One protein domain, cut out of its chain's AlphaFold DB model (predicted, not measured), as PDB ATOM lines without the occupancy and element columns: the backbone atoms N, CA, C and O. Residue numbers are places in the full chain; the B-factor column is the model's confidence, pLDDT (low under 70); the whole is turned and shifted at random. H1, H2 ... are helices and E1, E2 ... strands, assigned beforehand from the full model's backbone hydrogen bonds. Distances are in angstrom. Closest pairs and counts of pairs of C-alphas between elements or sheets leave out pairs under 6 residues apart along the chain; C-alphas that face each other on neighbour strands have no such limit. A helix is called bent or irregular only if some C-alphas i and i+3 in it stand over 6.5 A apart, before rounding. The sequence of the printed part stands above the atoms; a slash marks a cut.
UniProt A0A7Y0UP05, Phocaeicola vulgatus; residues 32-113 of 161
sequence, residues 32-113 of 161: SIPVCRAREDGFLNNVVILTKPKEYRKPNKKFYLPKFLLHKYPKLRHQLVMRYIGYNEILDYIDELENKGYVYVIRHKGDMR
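AT A GLANCE: This is residues 32 to 113 of the 161 residues of a protein of Phocaeicola vulgatus (UniProt A0A7Y0UP05). What shape do these atoms make? A long bent helix, H2, runs the length of a flat, loose shape; near the last residues of its longer arm, H2b, a small sheet of two strands, E1 and E2, and the short helix H1 lie to one side of it, while its shorter arm, H2a, is turned away at the other end. The long link of residues 51 to 73 leads from E1 at the sheet's end to H2a, where residues 71 to 76 stick out. What are the counts and the size? The printed part has 82 residues with two named helices and two named strands, in the order H1, E1, H2, E2; the sheet E1, E2 is parallel and the class is mixed, helices and strands. The whole is loose, with a radius of gyration of the C-alphas of 15.2 A, and spans 45 by 34 by 16 A.

IN THESE COORDINATES: What comes first? H1 is residues 35 to 40, 8.7 A long, and its C-alpha 35 is at (8.822, 63.257, 145.937). E1 is residues 46 to 50, 12.5 A long. Is the next helix straight? H2, residues 74 to 99, was assigned as one helix by its hydrogen bonds but is bent: C-alphas 81 and 84 are 7.5 A apart. Its arms are H2a, residues 74 to 81, 10.8 A long, and H2b, residues 84 to 99, 22.6 A long and beginning with C-alpha 84 at (14.448, 70.721, 159.826). What comes last? E2 is residues 103 to 107, 12.4 A long, and its C-alpha 107 is at (-2.468, 71.449, 151.363).

HOW THE PARTS SIT: Where is H1? It is close but not clearly touching to H2b, the closest C-alphas being those of Val 35 and Ile 94, 7.7 A apart; the two are only just about perpendicular, at 71 degrees. How do the strands pair? E1 and E2 are parallel, with 20 degrees between their directions; N 48 and O 104 are 2.9 A apart and N 50 and O 106 are 2.8 A apart, both within hydrogen-bond range. How does H2 stand? H2a and H2b are at a steep tilt of 61 degrees, and the closest C-alphas of H2b and E2 are those of Leu 97 and Val 103, 5.4 A apart. E1, H2 and E2 form a strand-helix-strand unit, two parallel neighbour strands with a helix between them in the chain, and its crossover is right-handed. Are the helix backbones complete? In H1, H2a and H2b every O i to N i+4 pair is within hydrogen-bond range.

THE WHOLE: How far does it reach? The two C-alphas farthest apart are those of Phe 68 and Gly 101, at 45.4 A. Is the printed part broken, and which links are long? It has no cut; the link from E1 to H2, 23 residues, is long, and those from H1 to E1 and from H2 to E2 are tight. Where is confidence low? The mean pLDDT of the printed part is 89.0, and one residue, Lys 62, is under 70.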
ATOM      1  N   SER A  32      10.531  62.640 154.795       81.12
ATOM      2  CA  SER A  32       9.178  63.044 155.194       81.12
ATOM      3  C   SER A  32       8.218  63.177 154.010       81.12
ATOM      4  O   SER A  32       7.009  63.096 154.220       81.12
ATOM      5  N   ILE A  33       8.733  63.463 152.809       89.88
ATOM      6  CA  ILE A  33       7.934  63.706 151.605       89.88
ATOM      7  C   ILE A  33       8.711  63.122 150.412       89.88
ATOM      8  O   ILE A  33       9.516  63.839 149.813       89.88
ATOM      9  N   PRO A  34       8.471  61.850 150.040       91.00
ATOM     10  CA  PRO A  34       9.317  61.098 149.107       91.00
ATOM     11  C   PRO A  34       9.097  61.463 147.627       91.00
ATOM     12  O   PRO A  34       8.995  60.596 146.760       91.00
ATOM     13  N   VAL A  35       9.014  62.760 147.309       92.25
ATOM     14  CA  VAL A  35       8.822  63.257 145.937       92.25
ATOM     15  C   VAL A  35      10.048  62.985 145.068       92.25
ATOM     16  O   VAL A  35       9.896  62.575 143.922       92.25
ATOM     17  N   CYS A  36      11.264  63.126 145.606       91.44
ATOM     18  CA  CYS A  36      12.486  62.795 144.870       91.44
ATOM     19  C   CYS A  36      12.496  61.315 144.494       91.44
ATOM     20  O   CYS A  36      12.718  60.978 143.334       91.44
ATOM     21  N   ARG A  37      12.153  60.447 145.453       91.25
ATOM     22  CA  ARG A  37      12.107  59.006 145.223       91.25
ATOM     23  C   ARG A  37      11.077  58.621 144.163       91.25
ATOM     24  O   ARG A  37      11.405  57.879 143.246       91.25
ATOM     25  N   ALA A  38       9.864  59.171 144.241       90.81
ATOM     26  CA  ALA A  38       8.838  58.930 143.227       90.81
ATOM     27  C   ALA A  38       9.325  59.318 141.817       90.81
ATOM     28  O   ALA A  38       9.061  58.617 140.843       90.81
ATOM     29  N   ARG A  39      10.084  60.410 141.695       91.75
ATOM     30  CA  ARG A  39      10.630  60.857 140.409       91.75
ATOM     31  C   ARG A  39      11.772  59.978 139.906       91.75
ATOM     32  O   ARG A  39      11.821  59.713 138.709       91.75
ATOM     33  N   GLU A  40      12.655  59.514 140.792       93.00
ATOM     34  CA  GLU A  40      13.694  58.521 140.467       93.00
ATOM     35  C   GLU A  40      13.083  57.220 139.935       93.00
ATOM     36  O   GLU A  40      13.606  56.635 138.989       93.00
ATOM     37  N   ASP A  41      11.939  56.817 140.489       93.81
ATOM     38  CA  ASP A  41      11.179  55.646 140.046       93.81
ATOM     39  C   ASP A  41      10.405  55.899 138.720       93.81
ATOM     40  O   ASP A  41       9.703  55.016 138.229       93.81
ATOM     41  N   GLY A  42      10.544  57.084 138.106       93.00
ATOM     42  CA  GLY A  42       9.979  57.435 136.796       93.00
ATOM     43  C   GLY A  42       8.648  58.194 136.839       93.00
ATOM     44  O   GLY A  42       8.110  58.555 135.789       93.00
ATOM     45  N   PHE A  43       8.110  58.493 138.026       92.31
ATOM     46  CA  PHE A  43       6.857  59.236 138.171       92.31
ATOM     47  C   PHE A  43       7.112  60.747 138.123       92.31
ATOM     48  O   PHE A  43       7.315  61.394 139.148       92.31
ATOM     49  N   LEU A  44       7.103  61.318 136.915       89.19
ATOM     50  CA  LEU A  44       7.435  62.732 136.681       89.19
ATOM     51  C   LEU A  44       6.326  63.725 137.053       89.19
ATOM     52  O   LEU A  44       6.637  64.887 137.309       89.19
ATOM     53  N   ASN A  45       5.068  63.277 137.080       90.69
ATOM     54  CA  ASN A  45       3.922  64.077 137.499       90.69
ATOM     55  C   ASN A  45       3.374  63.502 138.804       90.69
ATOM     56  O   ASN A  45       3.003  62.326 138.845       90.69
ATOM     57  N   ASN A  46       3.333  64.299 139.872       91.69
ATOM     58  CA  ASN A  46       2.924  63.815 141.192       91.69
ATOM     59  C   ASN A  46       1.804  64.672 141.785       91.69
ATOM     60  O   ASN A  46       1.792  65.892 141.636       91.69
ATOM     61  N   VAL A  47       0.902  64.028 142.524       93.38
ATOM     62  CA  VAL A  47       0.011  64.713 143.464       93.38
ATOM     63  C   VAL A  47       0.607  64.544 144.854       93.38
ATOM     64  O   VAL A  47       0.744  63.423 145.341       93.38
ATOM     65  N   VAL A  48       0.996  65.650 145.483       93.62
ATOM     66  CA  VAL A  48       1.590  65.657 146.824       93.62
ATOM     67  C   VAL A  48       0.562  66.188 147.814       93.62
ATOM     68  O   VAL A  48       0.000  67.260 147.619       93.62
ATOM     69  N   ILE A  49       0.316  65.446 148.893       91.75
ATOM     70  CA  ILE A  49      -0.644  65.830 149.933       91.75
ATOM     71  C   ILE A  49       0.127  66.239 151.185       91.75
ATOM     72  O   ILE A  49       0.815  65.420 151.795       91.75
ATOM     73  N   LEU A  50       0.003  67.502 151.582       91.56
ATOM     74  CA  LEU A  50       0.648  68.068 152.762       91.56
ATOM     75  C   LEU A  50      -0.401  68.502 153.781       91.56
ATOM     76  O   LEU A  50      -1.356  69.199 153.473       91.56
ATOM     77  N   THR A  51      -0.182  68.177 155.050       86.50
ATOM     78  CA  THR A  51      -1.065  68.638 156.138       86.50
ATOM     79  C   THR A  51      -0.727  70.045 156.629       86.50
ATOM     80  O   THR A  51      -1.360  70.529 157.559       86.50
ATOM     81  N   LYS A  52       0.302  70.692 156.069       89.06
ATOM     82  CA  LYS A  52       0.804  72.009 156.485       89.06
ATOM     83  C   LYS A  52       0.563  73.054 155.392       89.06
ATOM     84  O   LYS A  52       0.669  72.690 154.224       89.06
ATOM     85  N   PRO A  53       0.285  74.322 155.756       91.69
ATOM     86  CA  PRO A  53       0.091  75.393 154.780       91.69
ATOM     87  C   PRO A  53       1.378  75.699 154.006       91.69
ATOM     88  O   PRO A  53       2.469  75.296 154.419       91.69
ATOM     89  N   LYS A  54       1.254  76.422 152.887       92.00
ATOM     90  CA  LYS A  54       2.363  76.717 151.961       92.00
ATOM     91  C   LYS A  54       3.532  77.425 152.644       92.00
ATOM     92  O   LYS A  54       4.690  77.097 152.408       92.00
ATOM     93  N   GLU A  55       3.213  78.337 153.546       92.31
ATOM     94  CA  GLU A  55       4.151  79.192 154.266       92.31
ATOM     95  C   GLU A  55       4.848  78.448 155.413       92.31
ATOM     96  O   GLU A  55       5.775  78.969 156.034       92.31
ATOM     97  N   TYR A  56       4.415  77.222 155.730       91.75
ATOM     98  CA  TYR A  56       5.015  76.464 156.812       91.75
ATOM     99  C   TYR A  56       6.473  76.139 156.493       91.75
ATOM    100  O   TYR A  56       6.795  75.528 155.475       91.75
ATOM    101  N   ARG A  57       7.357  76.478 157.430       92.31
ATOM    102  CA  ARG A  57       8.729  75.980 157.475       92.31
ATOM    103  C   ARG A  57       8.998  75.400 158.852       92.31
ATOM    104  O   ARG A  57       8.554  75.917 159.882       92.31
ATOM    105  N   LYS A  58       9.717  74.284 158.883       89.31
ATOM    106  CA  LYS A  58      10.086  73.602 160.116       89.31
ATOM    107  C   LYS A  58      11.113  74.470 160.843       89.31
ATOM    108  O   LYS A  58      12.186  74.727 160.296       89.31
ATOM    109  N   PRO A  59      10.798  74.960 162.053       87.81
ATOM    110  CA  PRO A  59      11.645  75.935 162.712       87.81
ATOM    111  C   PRO A  59      12.959  75.291 163.151       87.81
ATOM    112  O   PRO A  59      12.967  74.160 163.651       87.81
ATOM    113  N   ASN A  60      14.049  76.054 163.050       84.19
ATOM    114  CA  ASN A  60      15.335  75.717 163.653       84.19
ATOM    115  C   ASN A  60      15.254  75.893 165.179       84.19
ATOM    116  O   ASN A  60      15.756  76.854 165.762       84.19
ATOM    117  N   LYS A  61      14.526  74.993 165.842       75.38
ATOM    118  CA  LYS A  61      14.539  74.889 167.300       75.38
ATOM    119  C   LYS A  61      15.727  74.024 167.689       75.38
ATOM    120  O   LYS A  61      15.960  72.998 167.054       75.38
ATOM    121  N   LYS A  62      16.419  74.389 168.776       67.19
ATOM    122  CA  LYS A  62      17.407  73.523 169.437       67.19
ATOM    123  C   LYS A  62      16.707  72.239 169.883       67.19
ATOM    124  O   LYS A  62      16.172  72.157 170.985       67.19
ATOM    125  N   PHE A  63      16.641  71.258 168.988       73.56
ATOM    126  CA  PHE A  63      16.056  69.960 169.261       73.56
ATOM    127  C   PHE A  63      17.004  69.225 170.203       73.56
ATOM    128  O   PHE A  63      18.018  68.666 169.789       73.56
ATOM    129  N   TYR A  64      16.712  69.295 171.500       77.06
ATOM    130  CA  TYR A  64      17.492  68.597 172.506       77.06
ATOM    131  C   TYR A  64      17.064  67.132 172.545       77.06
ATOM    132  O   TYR A  64      15.974  66.803 173.010       77.06
ATOM    133  N   LEU A  65      17.937  66.256 172.048       80.94
ATOM    134  CA  LEU A  65      17.777  64.811 172.140       80.94
ATOM    135  C   LEU A  65      18.746  64.267 173.205       80.94
ATOM    136  O   LEU A  65      19.962  64.245 172.948       80.94
ATOM    137  N   PRO A  66      18.239  63.859 174.392       83.62
ATOM    138  CA  PRO A  66      19.049  63.282 175.459       83.62
ATOM    139  C   PRO A  66      20.002  62.198 174.954       83.62
ATOM    140  O   PRO A  66      19.615  61.349 174.155       83.62
ATOM    141  N   LYS A  67      21.251  62.208 175.435       79.12
ATOM    142  CA  LYS A  67      22.327  61.336 174.924       79.12
ATOM    143  C   LYS A  67      22.024  59.833 175.031       79.12
ATOM    144  O   LYS A  67      22.572  59.071 174.246       79.12
ATOM    145  N   PHE A  68      21.180  59.416 175.977       82.75
ATOM    146  CA  PHE A  68      20.815  58.007 176.170       82.75
ATOM    147  C   PHE A  68      19.780  57.504 175.149       82.75
ATOM    148  O   PHE A  68      19.753  56.311 174.838       82.75
ATOM    149  N   LEU A  69      18.953  58.398 174.596       81.75
ATOM    150  CA  LEU A  69      17.964  58.047 173.581       81.75
ATOM    151  C   LEU A  69      18.649  57.823 172.236       81.75
ATOM    152  O   LEU A  69      19.457  58.640 171.794       81.75
ATOM    153  N   LEU A  70      18.296  56.719 171.573       81.00
ATOM    154  CA  LEU A  70      18.807  56.351 170.247       81.00
ATOM    155  C   LEU A  70      20.347  56.307 170.166       81.00
ATOM    156  O   LEU A  70      20.913  56.468 169.089       81.00
ATOM    157  N   HIS A  71      21.044  56.061 171.286       83.88
ATOM    158  CA  HIS A  71      22.510  55.968 171.312       83.88
ATOM    159  C   HIS A  71      23.040  54.830 170.423       83.88
ATOM    160  O   HIS A  71      24.109  54.964 169.834       83.88
ATOM    161  N   LYS A  72      22.262  53.746 170.276       85.12
ATOM    162  CA  LYS A  72      22.542  52.629 169.357       85.12
ATOM    163  C   LYS A  72      22.462  53.032 167.877       85.12
ATOM    164  O   LYS A  72      23.010  52.339 167.030       85.12
ATOM    165  N   TYR A  73      21.819  54.162 167.568       85.94
ATOM    166  CA  TYR A  73      21.548  54.632 166.210       85.94
ATOM    167  C   TYR A  73      22.086  56.064 165.999       85.94
ATOM    168  O   TYR A  73      21.309  57.007 165.815       85.94
ATOM    169  N   PRO A  74      23.418  56.277 165.999       86.06
ATOM    170  CA  PRO A  74      24.012  57.617 165.936       86.06
ATOM    171  C   PRO A  74      23.657  58.383 164.652       86.06
ATOM    172  O   PRO A  74      23.441  59.594 164.703       86.06
ATOM    173  N   LYS A  75      23.528  57.686 163.513       87.75
ATOM    174  CA  LYS A  75      23.091  58.288 162.241       87.75
ATOM    175  C   LYS A  75      21.645  58.784 162.315       87.75
ATOM    176  O   LYS A  75      21.374  59.922 161.951       87.75
ATOM    177  N   LEU A  76      20.737  57.972 162.860       86.00
ATOM    178  CA  LEU A  76      19.341  58.359 163.080       86.00
ATOM    179  C   LEU A  76      19.235  59.553 164.032       86.00
ATOM    180  O   LEU A  76      18.466  60.482 163.796       86.00
ATOM    181  N   ARG A  77      20.043  59.553 165.098       87.38
ATOM    182  CA  ARG A  77      20.121  60.664 166.049       87.38
ATOM    183  C   ARG A  77      20.512  61.968 165.351       87.38
ATOM    184  O   ARG A  77      19.886  62.995 165.596       87.38
ATOM    185  N   HIS A  78      21.523  61.922 164.484       87.44
ATOM    186  CA  HIS A  78      21.936  63.073 163.685       87.44
ATOM    187  C   HIS A  78      20.821  63.537 162.736       87.44
ATOM    188  O   HIS A  78      20.476  64.716 162.743       87.44
ATOM    189  N   GLN A  79      20.189  62.608 162.010       86.44
ATOM    190  CA  GLN A  79      19.066  62.912 161.117       86.44
ATOM    191  C   GLN A  79      17.904  63.581 161.862       86.44
ATOM    192  O   GLN A  79      17.399  64.607 161.424       86.44
ATOM    193  N   LEU A  80      17.536  63.103 163.054       86.06
ATOM    194  CA  LEU A  80      16.488  63.727 163.871       86.06
ATOM    195  C   LEU A  80      16.791  65.171 164.273       86.06
ATOM    196  O   LEU A  80      15.863  65.977 164.377       86.06
ATOM    197  N   VAL A  81      18.060  65.490 164.528       85.94
ATOM    198  CA  VAL A  81      18.500  66.854 164.844       85.94
ATOM    199  C   VAL A  81      18.463  67.726 163.588       85.94
ATOM    200  O   VAL A  81      17.960  68.845 163.642       85.94
ATOM    201  N   MET A  82      18.928  67.197 162.454       87.50
ATOM    202  CA  MET A  82      19.064  67.937 161.194       87.50
ATOM    203  C   MET A  82      17.789  67.979 160.346       87.50
ATOM    204  O   MET A  82      17.704  68.782 159.424       87.50
ATOM    205  N   ARG A  83      16.756  67.194 160.677       87.50
ATOM    206  CA  ARG A  83      15.512  67.033 159.896       87.50
ATOM    207  C   ARG A  83      14.760  68.319 159.556       87.50
ATOM    208  O   ARG A  83      13.769  68.248 158.842       87.50
ATOM    209  N   TYR A  84      15.068  69.448 160.194       89.25
ATOM    210  CA  TYR A  84      14.448  70.721 159.826       89.25
ATOM    211  C   TYR A  84      15.029  71.259 158.516       89.25
ATOM    212  O   TYR A  84      14.284  71.859 157.756       89.25
ATOM    213  N   ILE A  85      16.309  70.990 158.240       91.12
ATOM    214  CA  ILE A  85      17.001  71.387 157.009       91.12
ATOM    215  C   ILE A  85      16.408  70.610 155.840       91.12
ATOM    216  O   ILE A  85      15.712  71.208 155.031       91.12
ATOM    217  N   GLY A  86      16.537  69.278 155.844       89.50
ATOM    218  CA  GLY A  86      16.027  68.443 154.750       89.50
ATOM    219  C   GLY A  86      14.519  68.584 154.519       89.50
ATOM    220  O   GLY A  86      14.058  68.583 153.384       89.50
ATOM    221  N   TYR A  87      13.731  68.787 155.584       90.31
ATOM    222  CA  TYR A  87      12.295  69.050 155.440       90.31
ATOM    223  C   TYR A  87      11.999  70.400 154.768       90.31
ATOM    224  O   TYR A  87      11.017  70.517 154.048       90.31
ATOM    225  N   ASN A  88      12.798  71.435 155.019       93.81
ATOM    226  CA  ASN A  88      12.588  72.728 154.370       93.81
ATOM    227  C   ASN A  88      13.106  72.709 152.927       93.81
ATOM    228  O   ASN A  88      12.410  73.202 152.050       93.81
ATOM    229  N   GLU A  89      14.244  72.058 152.671       93.88
ATOM    230  CA  GLU A  89      14.787  71.861 151.320       93.88
ATOM    231  C   GLU A  89      13.795  71.120 150.414       93.88
ATOM    232  O   GLU A  89      13.567  71.534 149.278       93.88
ATOM    233  N   ILE A  90      13.144  70.062 150.918       93.94
ATOM    234  CA  ILE A  90      12.145  69.336 150.127       93.94
ATOM    235  C   ILE A  90      10.887  70.174 149.871       93.94
ATOM    236  O   ILE A  90      10.296  70.061 148.802       93.94
ATOM    237  N   LEU A  91      10.481  71.041 150.808       95.06
ATOM    238  CA  LEU A  91       9.365  71.964 150.582       95.06
ATOM    239  C   LEU A  91       9.696  72.990 149.499       95.06
ATOM    240  O   LEU A  91       8.858  73.237 148.638       95.06
ATOM    241  N   ASP A  92      10.910  73.540 149.514       96.25
ATOM    242  CA  ASP A  92      11.354  74.490 148.494       96.25
ATOM    243  C   ASP A  92      11.410  73.817 147.110       96.25
ATOM    244  O   ASP A  92      10.947  74.385 146.121       96.25
ATOM    245  N   TYR A  93      11.873  72.564 147.045       95.75
ATOM    246  CA  TYR A  93      11.850  71.770 145.816       95.75
ATOM    247  C   TYR A  93      10.425  71.479 145.320       95.75
ATOM    248  O   TYR A  93      10.144  71.578 144.126       95.75
ATOM    249  N   ILE A  94       9.494  71.155 146.223       95.88
ATOM    250  CA  ILE A  94       8.078  70.955 145.878       95.88
ATOM    251  C   ILE A  94       7.461  72.248 145.345       95.88
ATOM    252  O   ILE A  94       6.748  72.197 144.346       95.88
ATOM    253  N   ASP A  95       7.740  73.393 145.971       95.81
ATOM    254  CA  ASP A  95       7.247  74.692 145.508       95.81
ATOM    255  C   ASP A  95       7.813  75.028 144.107       95.81
ATOM    256  O   ASP A  95       7.086  75.534 143.250       95.81
ATOM    257  N   GLU A  96       9.075  74.687 143.817       96.56
ATOM    258  CA  GLU A  96       9.655  74.807 142.471       96.56
ATOM    259  C   GLU A  96       8.938  73.910 141.448       96.56
ATOM    260  O   GLU A  96       8.591  74.365 140.353       96.56
ATOM    261  N   LEU A  97       8.703  72.641 141.787       95.62
ATOM    262  CA  LEU A  97       8.014  71.694 140.909       95.62
ATOM    263  C   LEU A  97       6.548  72.074 140.670       95.62
ATOM    264  O   LEU A  97       6.055  71.905 139.554       95.62
ATOM    265  N   GLU A  98       5.876  72.605 141.691       95.25
ATOM    266  CA  GLU A  98       4.519  73.140 141.593       95.25
ATOM    267  C   GLU A  98       4.468  74.324 140.626       95.25
ATOM    268  O   GLU A  98       3.657  74.327 139.703       95.25
ATOM    269  N   ASN A  99       5.390  75.284 140.758       95.62
ATOM    270  CA  ASN A  99       5.465  76.442 139.860       95.62
ATOM    271  C   ASN A  99       5.744  76.046 138.399       95.62
ATOM    272  O   ASN A  99       5.310  76.734 137.478       95.62
ATOM    273  N   LYS A 100       6.460  74.937 138.179       94.88
ATOM    274  CA  LYS A 100       6.715  74.370 136.844       94.88
ATOM    275  C   LYS A 100       5.564  73.502 136.316       94.88
ATOM    276  O   LYS A 100       5.636  73.060 135.174       94.88
ATOM    277  N   GLY A 101       4.536  73.235 137.123       93.06
ATOM    278  CA  GLY A 101       3.393  72.397 136.752       93.06
ATOM    279  C   GLY A 101       3.658  70.887 136.769       93.06
ATOM    280  O   GLY A 101       2.821  70.126 136.296       93.06
ATOM    281  N   TYR A 102       4.794  70.433 137.316       93.00
ATOM    282  CA  TYR A 102       5.112  68.999 137.438       93.00
ATOM    283  C   TYR A 102       4.457  68.347 138.656       93.00
ATOM    284  O   TYR A 102       4.283  67.132 138.704       93.00
ATOM    285  N   VAL A 103       4.131  69.138 139.675       93.94
ATOM    286  CA  VAL A 103       3.515  68.636 140.900       93.94
ATOM    287  C   VAL A 103       2.268  69.444 141.200       93.94
ATOM    288  O   VAL A 103       2.295  70.669 141.184       93.94
ATOM    289  N   TYR A 104       1.181  68.751 141.517       93.81
ATOM    290  CA  TYR A 104       0.008  69.372 142.114       93.81
ATOM    291  C   TYR A 104       0.038  69.131 143.620       93.81
ATOM    292  O   TYR A 104       0.168  67.984 144.054       93.81
ATOM    293  N   VAL A 105      -0.086  70.185 144.426       94.31
ATOM    294  CA  VAL A 105      -0.010  70.056 145.883       94.31
ATOM    295  C   VAL A 105      -1.357  70.349 146.524       94.31
ATOM    296  O   VAL A 105      -1.867  71.465 146.458       94.31
ATOM    297  N   ILE A 106      -1.901  69.357 147.224       93.38
ATOM    298  CA  ILE A 106      -3.056  69.529 148.106       93.38
ATOM    299  C   ILE A 106      -2.520  69.866 149.490       93.38
ATOM    300  O   ILE A 106      -1.747  69.094 150.060       93.38
ATOM    301  N   ARG A 107      -2.910  71.018 150.036       90.94
ATOM    302  CA  ARG A 107      -2.468  71.449 151.363       90.94
ATOM    303  C   ARG A 107      -3.501  72.299 152.092       90.94
ATOM    304  O   ARG A 107      -4.306  72.965 151.448       90.94
ATOM    305  N   HIS A 108      -3.432  72.278 153.424       89.25
ATOM    306  CA  HIS A 108      -4.272  73.080 154.327       89.25
ATOM    307  C   HIS A 108      -4.170  74.581 154.016       89.25
ATOM    308  O   HIS A 108      -3.064  75.100 153.839       89.25
ATOM    309  N   LYS A 109      -5.300  75.287 154.005       86.31
ATOM    310  CA  LYS A 109      -5.407  76.732 153.791       86.31
ATOM    311  C   LYS A 109      -5.644  77.425 155.134       86.31
ATOM    312  O   LYS A 109      -6.626  77.191 155.831       86.31
ATOM    313  N   GLY A 110      -4.732  78.325 155.497       83.50
ATOM    314  CA  GLY A 110      -4.820  79.123 156.721       83.50
ATOM    315  C   GLY A 110      -4.117  78.501 157.928       83.50
ATOM    316  O   GLY A 110      -3.167  77.726 157.798       83.50
ATOM    317  N   ASP A 111      -4.568  78.884 159.124       84.94
ATOM    318  CA  ASP A 111      -3.839  78.600 160.357       84.94
ATOM    319  C   ASP A 111      -3.937  77.141 160.802       84.94
ATOM    320  O   ASP A 111      -5.006  76.527 160.895       84.94
ATOM    321  N   MET A 112      -2.778  76.595 161.159       83.50
ATOM    322  CA  MET A 112      -2.643  75.207 161.566       83.50
ATOM    323  C   MET A 112      -3.156  74.982 162.995       83.50
ATOM    324  O   MET A 112      -2.456  75.273 163.966       83.50
ATOM    325  N   ARG A 113      -4.331  74.356 163.133       86.69
ATOM    326  CA  ARG A 113      -4.915  73.993 164.443       86.69
ATOM    327  C   ARG A 113      -4.595  72.576 164.919       86.69
ATOM    328  O   ARG A 113      -4.862  72.249 166.075       86.69
TER     329      ARG A 113